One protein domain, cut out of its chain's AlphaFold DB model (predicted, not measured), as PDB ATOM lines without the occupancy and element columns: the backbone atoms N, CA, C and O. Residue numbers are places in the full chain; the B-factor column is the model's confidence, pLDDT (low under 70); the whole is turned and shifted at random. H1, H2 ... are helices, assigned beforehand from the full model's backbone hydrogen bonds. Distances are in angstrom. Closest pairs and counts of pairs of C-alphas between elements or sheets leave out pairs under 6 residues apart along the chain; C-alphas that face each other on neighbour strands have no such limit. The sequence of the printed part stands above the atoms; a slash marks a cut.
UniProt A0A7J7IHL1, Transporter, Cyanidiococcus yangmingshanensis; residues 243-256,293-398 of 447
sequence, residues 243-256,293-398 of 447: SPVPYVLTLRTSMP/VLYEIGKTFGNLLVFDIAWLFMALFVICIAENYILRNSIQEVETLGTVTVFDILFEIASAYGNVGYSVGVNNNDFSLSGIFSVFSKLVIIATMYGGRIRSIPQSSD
ATOM      1  N   SER A 243       0.539  50.502  71.607       79.50
ATOM      2  CA  SER A 243       1.479  50.867  70.547       79.50
ATOM      3  C   SER A 243       0.866  51.780  69.454       79.50
ATOM      4  O   SER A 243       1.349  52.899  69.244       79.50
ATOM      5  N   PRO A 244      -0.263  51.437  68.807       74.44
ATOM      6  CA  PRO A 244      -0.834  52.277  67.752       74.44
ATOM      7  C   PRO A 244      -1.572  53.529  68.259       74.44
ATOM      8  O   PRO A 244      -1.893  54.406  67.456       74.44
ATOM      9  N   VAL A 245      -1.843  53.654  69.565       74.81
ATOM     10  CA  VAL A 245      -2.737  54.688  70.119       74.81
ATOM     11  C   VAL A 245      -2.304  56.122  69.793       74.81
ATOM     12  O   VAL A 245      -3.142  56.869  69.282       74.81
ATOM     13  N   PRO A 246      -1.041  56.547  70.019       74.94
ATOM     14  CA  PRO A 246      -0.635  57.928  69.748       74.94
ATOM     15  C   PRO A 246      -0.834  58.322  68.281       74.94
ATOM     16  O   PRO A 246      -1.247  59.439  67.974       74.94
ATOM     17  N   TYR A 247      -0.589  57.378  67.374       73.44
ATOM     18  CA  TYR A 247      -0.790  57.564  65.946       73.44
ATOM     19  C   TYR A 247      -2.278  57.679  65.594       73.44
ATOM     20  O   TYR A 247      -2.683  58.677  65.005       73.44
ATOM     21  N   VAL A 248      -3.109  56.720  66.019       70.19
ATOM     22  CA  VAL A 248      -4.563  56.729  65.762       70.19
ATOM     23  C   VAL A 248      -5.224  57.985  66.329       70.19
ATOM     24  O   VAL A 248      -6.104  58.574  65.698       70.19
ATOM     25  N   LEU A 249      -4.776  58.436  67.498       68.31
ATOM     26  CA  LEU A 249      -5.288  59.649  68.115       68.31
ATOM     27  C   LEU A 249      -4.932  60.900  67.301       68.31
ATOM     28  O   LEU A 249      -5.781  61.762  67.061       68.31
ATOM     29  N   THR A 250      -3.683  60.985  66.846       70.06
ATOM     30  CA  THR A 250      -3.214  62.106  66.022       70.06
ATOM     31  C   THR A 250      -3.936  62.126  64.675       70.06
ATOM     32  O   THR A 250      -4.352  63.187  64.219       70.06
ATOM     33  N   LEU A 251      -4.196  60.954  64.083       67.88
ATOM     34  CA  LEU A 251      -5.017  60.831  62.878       67.88
ATOM     35  C   LEU A 251      -6.398  61.449  63.082       67.88
ATOM     36  O   LEU A 251      -6.776  62.348  62.337       67.88
ATOM     37  N   ARG A 252      -7.126  61.027  64.119       65.88
ATOM     38  CA  ARG A 252      -8.509  61.475  64.351       65.88
ATOM     39  C   ARG A 252      -8.623  62.955  64.686       65.88
ATOM     40  O   ARG A 252      -9.579  63.587  64.256       65.88
ATOM     41  N   THR A 253      -7.660  63.509  65.419       63.25
ATOM     42  CA  THR A 253      -7.644  64.945  65.744       63.25
ATOM     43  C   THR A 253      -7.207  65.813  64.564       63.25
ATOM     44  O   THR A 253      -7.563  66.986  64.505       63.25
ATOM     45  N   SER A 254      -6.441  65.252  63.621       57.88
ATOM     46  CA  SER A 254      -6.026  65.941  62.394       57.88
ATOM     47  C   SER A 254      -7.088  65.947  61.293       57.88
ATOM     48  O   SER A 254      -6.982  66.750  60.368       57.88
ATOM     49  N   MET A 255      -8.107  65.086  61.387       56.19
ATOM     50  CA  MET A 255      -9.226  65.107  60.451       56.19
ATOM     51  C   MET A 255     -10.037  66.389  60.663       56.19
ATOM     52  O   MET A 255     -10.468  66.640  61.793       56.19
ATOM     53  N   PRO A 256     -10.294  67.195  59.616       49.00
ATOM     54  CA  PRO A 256     -11.276  68.259  59.724       49.00
ATOM     55  C   PRO A 256     -12.601  67.599  60.100       49.00
ATOM     56  O   PRO A 256     -13.097  66.717  59.397       49.00
ATOM     57  N   VAL A 293     -10.861  69.900  73.632       51.72
ATOM     58  CA  VAL A 293     -10.139  68.933  72.799       51.72
ATOM     59  C   VAL A 293      -9.720  67.685  73.587       51.72
ATOM     60  O   VAL A 293      -9.863  66.576  73.084       51.72
ATOM     61  N   LEU A 294      -9.232  67.831  74.821       52.00
ATOM     62  CA  LEU A 294      -8.769  66.712  75.648       52.00
ATOM     63  C   LEU A 294      -9.931  65.823  76.123       52.00
ATOM     64  O   LEU A 294      -9.779  64.605  76.204       52.00
ATOM     65  N   TYR A 295     -11.098  66.421  76.374       60.16
ATOM     66  CA  TYR A 295     -12.323  65.691  76.708       60.16
ATOM     67  C   TYR A 295     -12.835  64.853  75.524       60.16
ATOM     68  O   TYR A 295     -13.097  63.659  75.679       60.16
ATOM     69  N   GLU A 296     -12.899  65.434  74.321       55.97
ATOM     70  CA  GLU A 296     -13.300  64.715  73.099       55.97
ATOM     71  C   GLU A 296     -12.306  63.606  72.713       55.97
ATOM     72  O   GLU A 296     -12.702  62.511  72.293       55.97
ATOM     73  N   ILE A 297     -11.008  63.850  72.934       56.81
ATOM     74  CA  ILE A 297      -9.943  62.845  72.832       56.81
ATOM     75  C   ILE A 297     -10.206  61.688  73.800       56.81
ATOM     76  O   ILE A 297     -10.208  60.535  73.373       56.81
ATOM     77  N   GLY A 298     -10.476  61.981  75.075       59.56
ATOM     78  CA  GLY A 298     -10.725  60.972  76.104       59.56
ATOM     79  C   GLY A 298     -11.972  60.128  75.828       59.56
ATOM     80  O   GLY A 298     -11.929  58.904  75.942       59.56
ATOM     81  N   LYS A 299     -13.064  60.758  75.385       61.03
ATOM     82  CA  LYS A 299     -14.325  60.079  75.048       61.03
ATOM     83  C   LYS A 299     -14.183  59.157  73.835       61.03
ATOM     84  O   LYS A 299     -14.632  58.012  73.857       61.03
ATOM     85  N   THR A 300     -13.512  59.634  72.788       55.66
ATOM     86  CA  THR A 300     -13.237  58.836  71.583       55.66
ATOM     87  C   THR A 300     -12.269  57.688  71.880       55.66
ATOM     88  O   THR A 300     -12.402  56.604  71.312       55.66
ATOM     89  N   PHE A 301     -11.313  57.913  72.783       62.66
ATOM     90  CA  PHE A 301     -10.356  56.913  73.238       62.66
ATOM     91  C   PHE A 301     -11.027  55.799  74.054       62.66
ATOM     92  O   PHE A 301     -10.794  54.626  73.774       62.66
ATOM     93  N   GLY A 302     -11.929  56.142  74.979       59.62
ATOM     94  CA  GLY A 302     -12.653  55.165  75.799       59.62
ATOM     95  C   GLY A 302     -13.448  54.149  74.973       59.62
ATOM     96  O   GLY A 302     -13.320  52.947  75.185       59.62
ATOM     97  N   ASN A 303     -14.196  54.608  73.965       64.88
ATOM     98  CA  ASN A 303     -15.012  53.712  73.135       64.88
ATOM     99  C   ASN A 303     -14.177  52.742  72.280       64.88
ATOM    100  O   ASN A 303     -14.622  51.628  72.011       64.88
ATOM    101  N   LEU A 304     -12.971  53.142  71.861       63.72
ATOM    102  CA  LEU A 304     -12.055  52.263  71.125       63.72
ATOM    103  C   LEU A 304     -11.446  51.194  72.022       63.72
ATOM    104  O   LEU A 304     -11.390  50.027  71.642       63.72
ATOM    105  N   LEU A 305     -11.002  51.610  73.209       70.56
ATOM    106  CA  LEU A 305     -10.382  50.714  74.170       70.56
ATOM    107  C   LEU A 305     -11.325  49.574  74.547       70.56
ATOM    108  O   LEU A 305     -10.908  48.424  74.566       70.56
ATOM    109  N   VAL A 306     -12.602  49.877  74.796       74.00
ATOM    110  CA  VAL A 306     -13.579  48.874  75.240       74.00
ATOM    111  C   VAL A 306     -13.787  47.772  74.196       74.00
ATOM    112  O   VAL A 306     -13.766  46.597  74.554       74.00
ATOM    113  N   PHE A 307     -13.947  48.122  72.915       74.12
ATOM    114  CA  PHE A 307     -14.154  47.125  71.856       74.12
ATOM    115  C   PHE A 307     -12.911  46.251  71.641       74.12
ATOM    116  O   PHE A 307     -13.004  45.025  71.592       74.12
ATOM    117  N   ASP A 308     -11.741  46.882  71.578       78.00
ATOM    118  CA  ASP A 308     -10.461  46.199  71.404       78.00
ATOM    119  C   ASP A 308     -10.149  45.249  72.578       78.00
ATOM    120  O   ASP A 308      -9.693  44.123  72.378       78.00
ATOM    121  N   ILE A 309     -10.409  45.689  73.813       84.06
ATOM    122  CA  ILE A 309     -10.205  44.885  75.023       84.06
ATOM    123  C   ILE A 309     -11.189  43.711  75.060       84.06
ATOM    124  O   ILE A 309     -10.789  42.598  75.399       84.06
ATOM    125  N   ALA A 310     -12.449  43.911  74.660       84.81
ATOM    126  CA  ALA A 310     -13.428  42.828  74.588       84.81
ATOM    127  C   ALA A 310     -12.984  41.712  73.623       84.81
ATOM    128  O   ALA A 310     -13.116  40.533  73.950       84.81
ATOM    129  N   TRP A 311     -12.401  42.071  72.472       83.88
ATOM    130  CA  TRP A 311     -11.847  41.096  71.528       83.88
ATOM    131  C   TRP A 311     -10.690  40.289  72.133       83.88
ATOM    132  O   TRP A 311     -10.669  39.063  72.026       83.88
ATOM    133  N   LEU A 312      -9.760  40.961  72.820       88.69
ATOM    134  CA  LEU A 312      -8.641  40.315  73.516       88.69
ATOM    135  C   LEU A 312      -9.113  39.336  74.596       88.69
ATOM    136  O   LEU A 312      -8.620  38.212  74.664       88.69
ATOM    137  N   PHE A 313     -10.089  39.738  75.416       91.00
ATOM    138  CA  PHE A 313     -10.663  38.864  76.440       91.00
ATOM    139  C   PHE A 313     -11.410  37.674  75.837       91.00
ATOM    140  O   PHE A 313     -11.323  36.571  76.374       91.00
ATOM    141  N   MET A 314     -12.109  37.865  74.715       91.69
ATOM    142  CA  MET A 314     -12.779  36.772  74.013       91.69
ATOM    143  C   MET A 314     -11.767  35.762  73.457       91.69
ATOM    144  O   MET A 314     -11.924  34.562  73.677       91.69
ATOM    145  N   ALA A 315     -10.685  36.233  72.829       93.50
ATOM    146  CA  ALA A 315      -9.595  35.371  72.372       93.50
ATOM    147  C   ALA A 315      -8.943  34.606  73.537       93.50
ATOM    148  O   ALA A 315      -8.732  33.399  73.429       93.50
ATOM    149  N   LEU A 316      -8.691  35.279  74.668       94.94
ATOM    150  CA  LEU A 316      -8.156  34.649  75.879       94.94
ATOM    151  C   LEU A 316      -9.080  33.542  76.382       94.94
ATOM    152  O   LEU A 316      -8.626  32.427  76.618       94.94
ATOM    153  N   PHE A 317     -10.375  33.829  76.509       94.44
ATOM    154  CA  PHE A 317     -11.364  32.865  76.976       94.44
ATOM    155  C   PHE A 317     -11.408  31.615  76.089       94.44
ATOM    156  O   PHE A 317     -11.346  30.493  76.589       94.44
ATOM    157  N   VAL A 318     -11.447  31.805  74.768       95.12
ATOM    158  CA  VAL A 318     -11.491  30.711  73.792       95.12
ATOM    159  C   VAL A 318     -10.208  29.872  73.823       95.12
ATOM    160  O   VAL A 318     -10.289  28.643  73.839       95.12
ATOM    161  N   ILE A 319      -9.032  30.506  73.890       94.38
ATOM    162  CA  ILE A 319      -7.748  29.792  73.964       94.38
ATOM    163  C   ILE A 319      -7.617  29.045  75.297       94.38
ATOM    164  O   ILE A 319      -7.188  27.898  75.304       94.38
ATOM    165  N   CYS A 320      -8.049  29.621  76.423       92.88
ATOM    166  CA  CYS A 320      -8.034  28.924  77.713       92.88
ATOM    167  C   CYS A 320      -8.951  27.689  77.742       92.88
ATOM    168  O   CYS A 320      -8.634  26.715  78.425       92.88
ATOM    169  N   ILE A 321     -10.072  27.704  77.010       92.56
ATOM    170  CA  ILE A 321     -10.930  26.518  76.851       92.56
ATOM    171  C   ILE A 321     -10.215  25.453  76.016       92.56
ATOM    172  O   ILE A 321     -10.175  24.291  76.416       92.56
ATOM    173  N   ALA A 322      -9.647  25.844  74.875       92.50
ATOM    174  CA  ALA A 322      -8.988  24.921  73.956       92.50
ATOM    175  C   ALA A 322      -7.705  24.310  74.545       92.50
ATOM    176  O   ALA A 322      -7.467  23.114  74.403       92.50
ATOM    177  N   GLU A 323      -6.913  25.107  75.262       91.06
ATOM    178  CA  GLU A 323      -5.631  24.706  75.856       91.06
ATOM    179  C   GLU A 323      -5.751  24.310  77.335       91.06
ATOM    180  O   GLU A 323      -4.765  24.314  78.075       91.06
ATOM    181  N   ASN A 324      -6.952  23.935  77.789       87.62
ATOM    182  CA  ASN A 324      -7.185  23.494  79.168       87.62
ATOM    183  C   ASN A 324      -6.250  22.336  79.564       87.62
ATOM    184  O   ASN A 324      -5.747  22.294  80.684       87.62
ATOM    185  N   TYR A 325      -5.961  21.440  78.614       84.00
ATOM    186  CA  TYR A 325      -5.005  20.348  78.786       84.00
ATOM    187  C   TYR A 325      -3.587  20.853  79.103       84.00
ATOM    188  O   TYR A 325      -2.982  20.394  80.068       84.00
ATOM    189  N   ILE A 326      -3.080  21.840  78.350       82.50
ATOM    190  CA  ILE A 326      -1.746  22.422  78.575       82.50
ATOM    191  C   ILE A 326      -1.694  23.117  79.939       82.50
ATOM    192  O   ILE A 326      -0.754  22.907  80.697       82.50
ATOM    193  N   LEU A 327      -2.724  23.901  80.274       82.44
ATOM    194  CA  LEU A 327      -2.803  24.635  81.542       82.44
ATOM    195  C   LEU A 327      -2.883  23.716  82.770       82.44
ATOM    196  O   LEU A 327      -2.389  24.077  83.834       82.44
ATOM    197  N   ARG A 328      -3.523  22.546  82.652       80.31
ATOM    198  CA  ARG A 328      -3.596  21.569  83.749       80.31
ATOM    199  C   ARG A 328      -2.315  20.757  83.885       80.31
ATOM    200  O   ARG A 328      -1.881  20.508  85.007       80.31
ATOM    201  N   ASN A 329      -1.708  20.371  82.768       72.62
ATOM    202  CA  ASN A 329      -0.536  19.497  82.778       72.62
ATOM    203  C   ASN A 329       0.774  20.254  83.008       72.62
ATOM    204  O   ASN A 329       1.719  19.668  83.531       72.62
ATOM    205  N   SER A 330       0.826  21.562  82.728       67.50
ATOM    206  CA  SER A 330       1.982  22.410  83.060       67.50
ATOM    207  C   SER A 330       2.285  22.463  84.565       67.50
ATOM    208  O   SER A 330       3.407  22.775  84.956       67.50
ATOM    209  N   ILE A 331       1.303  22.136  85.413       63.91
ATOM    210  CA  ILE A 331       1.451  22.037  86.873       63.91
ATOM    211  C   ILE A 331       2.153  20.726  87.273       63.91
ATOM    212  O   ILE A 331       2.809  20.674  88.310       63.91
ATOM    213  N   GLN A 332       2.024  19.671  86.462       59.31
ATOM    214  CA  GLN A 332       2.610  18.353  86.728       59.31
ATOM    215  C   GLN A 332       4.000  18.189  86.091       59.31
ATOM    216  O   GLN A 332       4.875  17.586  86.702       59.31
ATOM    217  N   GLU A 333       4.232  18.773  84.912       59.31
ATOM    218  CA  GLU A 333       5.489  18.667  84.152       59.31
ATOM    219  C   GLU A 333       6.227  20.019  84.063       59.31
ATOM    220  O   GLU A 333       6.389  20.623  83.000       59.31
ATOM    221  N   VAL A 334       6.678  20.516  85.220       61.25
ATOM    222  CA  VAL A 334       7.328  21.835  85.350       61.25
ATOM    223  C   VAL A 334       8.669  21.914  84.603       61.25
ATOM    224  O   VAL A 334       9.005  22.971  84.062       61.25
ATOM    225  N   GLU A 335       9.430  20.817  84.532       53.06
ATOM    226  CA  GLU A 335      10.766  20.802  83.913       53.06
ATOM    227  C   GLU A 335      10.739  20.912  82.379       53.06
ATOM    228  O   GLU A 335      11.603  21.572  81.803       53.06
ATOM    229  N   THR A 336       9.750  20.315  81.705       51.91
ATOM    230  CA  THR A 336       9.724  20.198  80.232       51.91
ATOM    231  C   THR A 336       8.962  21.338  79.555       51.91
ATOM    232  O   THR A 336       9.431  21.887  78.559       51.91
ATOM    233  N   LEU A 337       7.810  21.744  80.094       51.91
ATOM    234  CA  LEU A 337       6.956  22.790  79.506       51.91
ATOM    235  C   LEU A 337       7.265  24.188  80.076       51.91
ATOM    236  O   LEU A 337       7.059  25.219  79.421       51.91
ATOM    237  N   GLY A 338       7.790  24.244  81.304       59.84
ATOM    238  CA  GLY A 338       7.645  25.416  82.163       59.84
ATOM    239  C   GLY A 338       6.181  25.606  82.577       59.84
ATOM    240  O   GLY A 338       5.257  25.145  81.904       59.84
ATOM    241  N   THR A 339       5.939  26.289  83.692       67.19
ATOM    242  CA  THR A 339       4.571  26.578  84.143       67.19
ATOM    243  C   THR A 339       3.910  27.566  83.180       67.19
ATOM    244  O   THR A 339       4.027  28.773  83.369       67.19
ATOM    245  N   VAL A 340       3.248  27.072  82.130       81.06
ATOM    246  CA  VAL A 340       2.412  27.904  81.257       81.06
ATOM    247  C   VAL A 340       1.230  28.387  82.079       81.06
ATOM    248  O   VAL A 340       0.408  27.589  82.532       81.06
ATOM    249  N   THR A 341       1.158  29.696  82.279       87.94
ATOM    250  CA  THR A 341       0.089  30.353  83.023       87.94
ATOM    251  C   THR A 341      -0.907  31.025  82.084       87.94
ATOM    252  O   THR A 341      -0.628  31.301  80.916       87.94
ATOM    253  N   VAL A 342      -2.083  31.369  82.616       90.56
ATOM    254  CA  VAL A 342      -3.061  32.209  81.901       90.56
ATOM    255  C   VAL A 342      -2.446  33.557  81.507       90.56
ATOM    256  O   VAL A 342      -2.781  34.105  80.460       90.56
ATOM    257  N   PHE A 343      -1.520  34.082  82.318       90.75
ATOM    258  CA  PHE A 343      -0.825  35.326  82.007       90.75
ATOM    259  C   PHE A 343       0.100  35.188  80.792       90.75
ATOM    260  O   PHE A 343       0.129  36.096  79.969       90.75
ATOM    261  N   ASP A 344       0.791  34.060  80.621       90.88
ATOM    262  CA  ASP A 344       1.649  33.838  79.446       90.88
ATOM    263  C   ASP A 344       0.823  33.773  78.154       90.88
ATOM    264  O   ASP A 344       1.208  34.339  77.131       90.88
ATOM    265  N   ILE A 345      -0.361  33.152  78.223       92.88
ATOM    266  CA  ILE A 345      -1.330  33.147  77.119       92.88
ATOM    267  C   ILE A 345      -1.821  34.573  76.837       92.88
ATOM    268  O   ILE A 345      -1.837  35.000  75.684       92.88
ATOM    269  N   LEU A 346      -2.188  35.336  77.872       93.31
ATOM    270  CA  LEU A 346      -2.594  36.736  77.720       93.31
ATOM    271  C   LEU A 346      -1.478  37.583  77.095       93.31
ATOM    272  O   LEU A 346      -1.756  38.396  76.215       93.31
ATOM    273  N   PHE A 347      -0.232  37.389  77.525       93.56
ATOM    274  CA  PHE A 347       0.930  38.081  76.982       93.56
ATOM    275  C   PHE A 347       1.109  37.769  75.493       93.56
ATOM    276  O   PHE A 347       1.318  38.692  74.703       93.56
ATOM    277  N   GLU A 348       0.938  36.508  75.084       93.81
ATOM    278  CA  GLU A 348       1.001  36.154  73.665       93.81
ATOM    279  C   GLU A 348      -0.122  36.747  72.834       93.81
ATOM    280  O   GLU A 348       0.114  37.245  71.735       93.81
ATOM    281  N   ILE A 349      -1.346  36.747  73.354       94.00
ATOM    282  CA  ILE A 349      -2.483  37.357  72.660       94.00
ATOM    283  C   ILE A 349      -2.268  38.873  72.537       94.00
ATOM    284  O   ILE A 349      -2.518  39.444  71.473       94.00
ATOM    285  N   ALA A 350      -1.761  39.532  73.585       92.88
ATOM    286  CA  ALA A 350      -1.442  40.958  73.562       92.88
ATOM    287  C   ALA A 350      -0.343  41.281  72.535       92.88
ATOM    288  O   ALA A 350      -0.478  42.242  71.773       92.88
ATOM    289  N   SER A 351       0.704  40.455  72.464       93.75
ATOM    290  CA  SER A 351       1.773  40.558  71.464       93.75
ATOM    291  C   SER A 351       1.257  40.328  70.040       93.75
ATOM    292  O   SER A 351       1.554  41.119  69.139       93.75
ATOM    293  N   ALA A 352       0.416  39.310  69.837       93.31
ATOM    294  CA  ALA A 352      -0.219  38.999  68.560       93.31
ATOM    295  C   ALA A 352      -1.110  40.153  68.078       93.31
ATOM    296  O   ALA A 352      -0.967  40.614  66.945       93.31
ATOM    297  N   TYR A 353      -1.977  40.679  68.948       90.50
ATOM    298  CA  TYR A 353      -2.870  41.800  68.637       90.50
ATOM    299  C   TYR A 353      -2.129  43.126  68.439       90.50
ATOM    300  O   TYR A 353      -2.523  43.968  67.635       90.50
ATOM    301  N   GLY A 354      -1.039  43.334  69.177       87.81
ATOM    302  CA  GLY A 354      -0.138  44.465  68.976       87.81
ATOM    303  C   GLY A 354       0.726  44.335  67.720       87.81
ATOM    304  O   GLY A 354       1.353  45.321  67.339       87.81
ATOM    305  N   ASN A 355       0.759  43.155  67.082       91.06
ATOM    306  CA  ASN A 355       1.722  42.768  66.049       91.06
ATOM    307  C   ASN A 355       3.161  43.099  66.476       91.06
ATOM    308  O   ASN A 355       3.887  43.778  65.749       91.06
ATOM    309  N   VAL A 356       3.531  42.687  67.694       91.50
ATOM    310  CA  VAL A 356       4.854  42.954  68.270       91.50
ATOM    311  C   VAL A 356       5.810  41.805  68.042       91.50
ATOM    312  O   VAL A 356       6.918  42.060  67.597       91.50
ATOM    313  N   GLY A 357       5.389  40.564  68.287       89.62
ATOM    314  CA  GLY A 357       6.227  39.383  68.060       89.62
ATOM    315  C   GLY A 357       7.096  38.981  69.255       89.62
ATOM    316  O   GLY A 357       7.954  38.119  69.116       89.62
ATOM    317  N   TYR A 358       6.870  39.563  70.436       91.38
ATOM    318  CA  TYR A 358       7.413  39.001  71.675       91.38
ATOM    319  C   TYR A 358       6.686  37.723  72.044       91.38
ATOM    320  O   TYR A 358       5.478  37.645  71.863       91.38
ATOM    321  N   SER A 359       7.429  36.792  72.632       91.12
ATOM    322  CA  SER A 359       6.915  35.554  73.195       91.12
ATOM    323  C   SER A 359       7.678  35.220  74.467       91.12
ATOM    324  O   SER A 359       8.900  35.368  74.519       91.12
ATOM    325  N   VAL A 360       6.975  34.720  75.483       86.50
ATOM    326  CA  VAL A 360       7.606  34.155  76.687       86.50
ATOM    327  C   VAL A 360       8.359  32.849  76.356       86.50
ATOM    328  O   VAL A 360       9.197  32.406  77.140       86.50
ATOM    329  N   GLY A 361       8.111  32.249  75.182       83.25
ATOM    330  CA  GLY A 361       8.750  31.015  74.720       83.25
ATOM    331  C   GLY A 361       8.319  29.780  75.511       83.25
ATOM    332  O   GLY A 361       7.432  29.863  76.363       83.25
ATOM    333  N   VAL A 362       8.960  28.643  75.238       78.94
ATOM    334  CA  VAL A 362       8.844  27.374  75.985       78.94
ATOM    335  C   VAL A 362      10.245  26.944  76.426       78.94
ATOM    336  O   VAL A 362      11.222  27.257  75.751       78.94
ATOM    337  N   ASN A 363      10.374  26.269  77.573       72.94
ATOM    338  CA  ASN A 363      11.683  25.765  78.000       72.94
ATOM    339  C   ASN A 363      12.216  24.750  76.973       72.94
ATOM    340  O   ASN A 363      11.449  23.954  76.431       72.94
ATOM    341  N   ASN A 364      13.529  24.790  76.721       68.75
ATOM    342  CA  ASN A 364      14.261  23.849  75.861       68.75
ATOM    343  C   ASN A 364      13.740  23.710  74.420       68.75
ATOM    344  O   ASN A 364      14.009  22.703  73.771       68.75
ATOM    345  N   ASN A 365      13.003  24.701  73.915       75.31
ATOM    346  CA  ASN A 365      12.480  24.697  72.556       75.31
ATOM    347  C   ASN A 365      12.676  26.053  71.879       75.31
ATOM    348  O   ASN A 365      12.527  27.107  72.494       75.31
ATOM    349  N   ASP A 366      12.920  26.001  70.574       76.38
ATOM    350  CA  ASP A 366      13.269  27.151  69.735       76.38
ATOM    351  C   ASP A 366      12.052  27.881  69.135       76.38
ATOM    352  O   ASP A 366      12.185  28.708  68.233       76.38
ATOM    353  N   PHE A 367      10.842  27.574  69.608       83.44
ATOM    354  CA  PHE A 367       9.596  28.156  69.106       83.44
ATOM    355  C   PHE A 367       8.902  29.052  70.148       83.44
ATOM    356  O   PHE A 367       9.068  28.899  71.360       83.44
ATOM    357  N   SER A 368       8.076  29.989  69.665       87.75
ATOM    358  CA  SER A 368       7.173  30.801  70.503       87.75
ATOM    359  C   SER A 368       6.218  29.908  71.299       87.75
ATOM    360  O   SER A 368       5.877  28.812  70.862       87.75
ATOM    361  N   LEU A 369       5.704  30.402  72.428       89.00
ATOM    362  CA  LEU A 369       4.658  29.735  73.210       89.00
ATOM    363  C   LEU A 369       3.458  29.293  72.348       89.00
ATOM    364  O   LEU A 369       2.879  28.240  72.589       89.00
ATOM    365  N   SER A 370       3.128  30.026  71.282       89.50
ATOM    366  CA  SER A 370       2.075  29.631  70.337       89.50
ATOM    367  C   SER A 370       2.369  28.345  69.539       89.50
ATOM    368  O   SER A 370       1.457  27.750  68.959       89.50
ATOM    369  N   GLY A 371       3.618  27.873  69.527       87.69
ATOM    370  CA  GLY A 371       4.055  26.648  68.855       87.69
ATOM    371  C   GLY A 371       3.459  25.372  69.455       87.69
ATOM    372  O   GLY A 371       3.094  24.469  68.697       87.69
ATOM    373  N   ILE A 372       3.272  25.325  70.779       88.06
ATOM    374  CA  ILE A 372       2.671  24.171  71.481       88.06
ATOM    375  C   ILE A 372       1.145  24.142  71.409       88.06
ATOM    376  O   ILE A 372       0.548  23.106  71.681       88.06
ATOM    377  N   PHE A 373       0.508  25.251  71.032       90.62
ATOM    378  CA  PHE A 373      -0.947  25.333  70.993       90.62
ATOM    379  C   PHE A 373      -1.557  24.384  69.953       90.62
ATOM    380  O   PHE A 373      -0.948  24.051  68.924       90.62
ATOM    381  N   SER A 374      -2.810  24.000  70.193       92.88
ATOM    382  CA  SER A 374      -3.637  23.281  69.230       92.88
ATOM    383  C   SER A 374      -3.795  24.067  67.922       92.88
ATOM    384  O   SER A 374      -3.643  25.291  67.861       92.88
ATOM    385  N   VAL A 375      -4.142  23.358  66.842       95.19
ATOM    386  CA  VAL A 375      -4.408  23.976  65.531       95.19
ATOM    387  C   VAL A 375      -5.490  25.053  65.642       95.19
ATOM    388  O   VAL A 375      -5.362  26.118  65.044       95.19
ATOM    389  N   PHE A 376      -6.524  24.808  66.449       95.00
ATOM    390  CA  PHE A 376      -7.601  25.764  66.675       95.00
ATOM    391  C   PHE A 376      -7.093  27.062  67.321       95.00
ATOM    392  O   PHE A 376      -7.314  28.142  66.778       95.00
ATOM    393  N   SER A 377      -6.338  26.977  68.417       95.00
ATOM    394  CA  SER A 377      -5.772  28.159  69.082       95.00
ATOM    395  C   SER A 377      -4.772  28.910  68.201       95.00
ATOM    396  O   SER A 377      -4.750  30.140  68.209       95.00
ATOM    397  N   LYS A 378      -3.994  28.206  67.365       95.31
ATOM    398  CA  LYS A 378      -3.131  28.838  66.350       95.31
ATOM    399  C   LYS A 378      -3.940  29.675  65.357       95.31
ATOM    400  O   LYS A 378      -3.544  30.796  65.049       95.31
ATOM    401  N   LEU A 379      -5.100  29.186  64.904       95.94
ATOM    402  CA  LEU A 379      -6.007  29.968  64.053       95.94
ATOM    403  C   LEU A 379      -6.558  31.203  64.782       95.94
ATOM    404  O   LEU A 379      -6.645  32.271  64.176       95.94
ATOM    405  N   VAL A 380      -6.872  31.096  66.078       95.44
ATOM    406  CA  VAL A 380      -7.302  32.246  66.894       95.44
ATOM    407  C   VAL A 380      -6.186  33.291  67.012       95.44
ATOM    408  O   VAL A 380      -6.452  34.486  66.859       95.44
ATOM    409  N   ILE A 381      -4.931  32.873  67.210       95.19
ATOM    410  CA  ILE A 381      -3.771  33.781  67.217       95.19
ATOM    411  C   ILE A 381      -3.606  34.469  65.856       95.19
ATOM    412  O   ILE A 381      -3.473  35.691  65.812       95.19
ATOM    413  N   ILE A 382      -3.707  33.735  64.741       95.06
ATOM    414  CA  ILE A 382      -3.644  34.312  63.385       95.06
ATOM    415  C   ILE A 382      -4.761  35.347  63.174       95.06
ATOM    416  O   ILE A 382      -4.499  36.455  62.701       95.06
ATOM    417  N   ALA A 383      -5.997  35.030  63.569       93.25
ATOM    418  CA  ALA A 383      -7.120  35.963  63.496       93.25
ATOM    419  C   ALA A 383      -6.888  37.211  64.366       93.25
ATOM    420  O   ALA A 383      -7.199  38.328  63.952       93.25
ATOM    421  N   THR A 384      -6.281  37.040  65.543       92.88
ATOM    422  CA  THR A 384      -5.912  38.135  66.451       92.88
ATOM    423  C   THR A 384      -4.840  39.037  65.839       92.88
ATOM    424  O   THR A 384      -4.980  40.260  65.886       92.88
ATOM    425  N   MET A 385      -3.820  38.466  65.189       92.56
ATOM    426  CA  MET A 385      -2.808  39.230  64.448       92.56
ATOM    427  C   MET A 385      -3.428  40.031  63.303       92.56
ATOM    428  O   MET A 385      -3.070  41.191  63.091       92.56
ATOM    429  N   TYR A 386      -4.368  39.429  62.574       90.94
ATOM    430  CA  TYR A 386      -5.065  40.086  61.474       90.94
ATOM    431  C   TYR A 386      -5.962  41.234  61.964       90.94
ATOM    432  O   TYR A 386      -5.884  42.347  61.439       90.94
ATOM    433  N   GLY A 387      -6.751  41.006  63.022       86.62
ATOM    434  CA  GLY A 387      -7.583  42.035  63.654       86.62
ATOM    435  C   GLY A 387      -6.757  43.201  64.208       86.62
ATOM    436  O   GLY A 387      -7.068  44.366  63.945       86.62
ATOM    437  N   GLY A 388      -5.643  42.886  64.874       84.94
ATOM    438  CA  GLY A 388      -4.658  43.854  65.353       84.94
ATOM    439  C   GLY A 388      -4.095  44.745  64.244       84.94
ATOM    440  O   GLY A 388      -3.981  45.961  64.408       84.94
ATOM    441  N   ARG A 389      -3.831  44.170  63.064       84.38
ATOM    442  CA  ARG A 389      -3.338  44.923  61.907       84.38
ATOM    443  C   ARG A 389      -4.417  45.816  61.300       84.38
ATOM    444  O   ARG A 389      -4.126  46.964  60.963       84.38
ATOM    445  N   ILE A 390      -5.658  45.341  61.197       80.69
ATOM    446  CA  ILE A 390      -6.768  46.118  60.622       80.69
ATOM    447  C   ILE A 390      -7.124  47.332  61.483       80.69
ATOM    448  O   ILE A 390      -7.401  48.392  60.922       80.69
ATOM    449  N   ARG A 391      -7.057  47.242  62.820       73.94
ATOM    450  CA  ARG A 391      -7.388  48.379  63.708       73.94
ATOM    451  C   ARG A 391      -6.509  49.613  63.473       73.94
ATOM    452  O   ARG A 391      -6.898  50.729  63.809       73.94
ATOM    453  N   SER A 392      -5.315  49.405  62.908       62.19
ATOM    454  CA  SER A 392      -4.356  50.460  62.575       62.19
ATOM    455  C   SER A 392      -4.679  51.201  61.270       62.19
ATOM    456  O   SER A 392      -4.111  52.266  61.019       62.19
ATOM    457  N   ILE A 393      -5.592  50.667  60.447       63.59
ATOM    458  CA  ILE A 393      -5.985  51.266  59.170       63.59
ATOM    459  C   ILE A 393      -6.986  52.404  59.439       63.59
ATOM    460  O   ILE A 393      -7.992  52.190  60.123       63.59
ATOM    461  N   PRO A 394      -6.765  53.614  58.894       56.41
ATOM    462  CA  PRO A 394      -7.759  54.677  58.944       56.41
ATOM    463  C   PRO A 394      -9.043  54.215  58.245       56.41
ATOM    464  O   PRO A 394      -9.023  53.846  57.071       56.41
ATOM    465  N   GLN A 395     -10.175  54.221  58.952       52.19
ATOM    466  CA  GLN A 395     -11.469  53.952  58.324       52.19
ATOM    467  C   GLN A 395     -11.765  55.024  57.254       52.19
ATOM    468  O   GLN A 395     -11.278  56.147  57.353       52.19
ATOM    469  N   SER A 396     -12.547  54.636  56.236       40.00
ATOM    470  CA  SER A 396     -12.890  55.271  54.935       40.00
ATOM    471  C   SER A 396     -13.158  56.795  54.822       40.00
ATOM    472  O   SER A 396     -13.542  57.284  53.750       40.00
ATOM    473  N   SER A 397     -12.969  57.562  55.890       48.41
ATOM    474  CA  SER A 397     -13.019  59.019  55.931       48.41
ATOM    475  C   SER A 397     -11.689  59.714  55.616       48.41
ATOM    476  O   SER A 397     -11.726  60.921  55.429       48.41
ATOM    477  N   ASP A 398     -10.540  59.021  55.570       52.25
ATOM    478  CA  ASP A 398      -9.233  59.673  55.339       52.25
ATOM    479  C   ASP A 398      -9.103  60.214  53.902       52.25
ATOM    480  O   ASP A 398      -9.303  59.496  52.919       52.25
TER     481      ASP A 398
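What this domain is: This is residues 243 to 256 and 293 to 398 of the 447 residues of the protein "Transporter" of Cyanidiococcus yangmingshanensis (UniProt A0A7J7IHL1). A long, straight helix, H2, runs most of the length of a rod, and H5 and H6 pack on its last part to make a three-helix core, H6 alongside H2 and H5 crossing both. H1 lies near the other end of H2, while the small helices H3 and H4 lie beyond its last residue, where the chain folds back toward H5. The printed part has 120 residues with six named helices, in the order H1 H2 H3 H4 H5 H6, and no named strand; its class is all helix. It is loose, with a radius of gyration of the C-alphas of 17.3 A, and spans 57 by 23 by 22 A.

Where its parts are: H2, the longest helix, holds residues 293 to 322 and is 44.0 A long, from C-alpha 293 at (-10.139, 68.933, 72.799) to C-alpha 322 at (-8.988, 24.921, 73.956). H6, residues 375 to 390, is 22.8 A long and ends with C-alpha 390 at (-6.768, 46.118, 60.622). H5, residues 342 to 354, is 18.1 A long. H1, residues 245 to 254, is 14.0 A long and begins with C-alpha 245 at (-2.737, 54.688, 70.119). H3 holds residues 324 to 329 and H4 residues 334 to 337.

How they stand to each other: H2 is the hub, touching three helices, and the helix packing is mostly crossed. Residues 312 to 322 of H2 touch H6 at a shallow tilt of 12 degrees, opposite ways; the closest C-alphas, of Ile 319 and Ser 377, are 5.5 A apart. Residues 312 to 320 of H2 touch H5 at a steep tilt of 53 degrees, opposite ways, with the C-alphas of Leu 316 and Leu 346 closest at 6.2 A. Residues 349 to 354 of H5 touch H6 at a steep tilt of 41 degrees, the same way, with the C-alphas of Tyr 353 and Gly 388 closest at 4.3 A. Residues 297 to 301 of H2 only just touch H1, with 3 pairs of C-alphas within 8 A, the closest being those of Leu 249 and Ile 297 at 7.4 A. H3 is close to H5 but not clearly touching, with the C-alphas of Leu 327 and Val 342 closest at 7.6 A. H4 touches no helix, and H1 and H6 are apart. In H1, H3, H5 and H6 every O i to N i+4 pair is within hydrogen-bond range, in H2 24 of 26 are, and H4 is too short for such a pair.

The domain as a whole: The two C-alphas farthest apart, of Pro 256 and Gln 332, are 58.4 A apart. Residues 257 to 292 are not printed, and C-alphas 256 and 293 are 13.1 A apart across this cut. The link from H5 to H6, residues 355 to 374, is long. The mean pLDDT of the printed part is 78.2, and 37 residues are under 70, among them residues 293 to 304, 330 to 339 and 392 to 398.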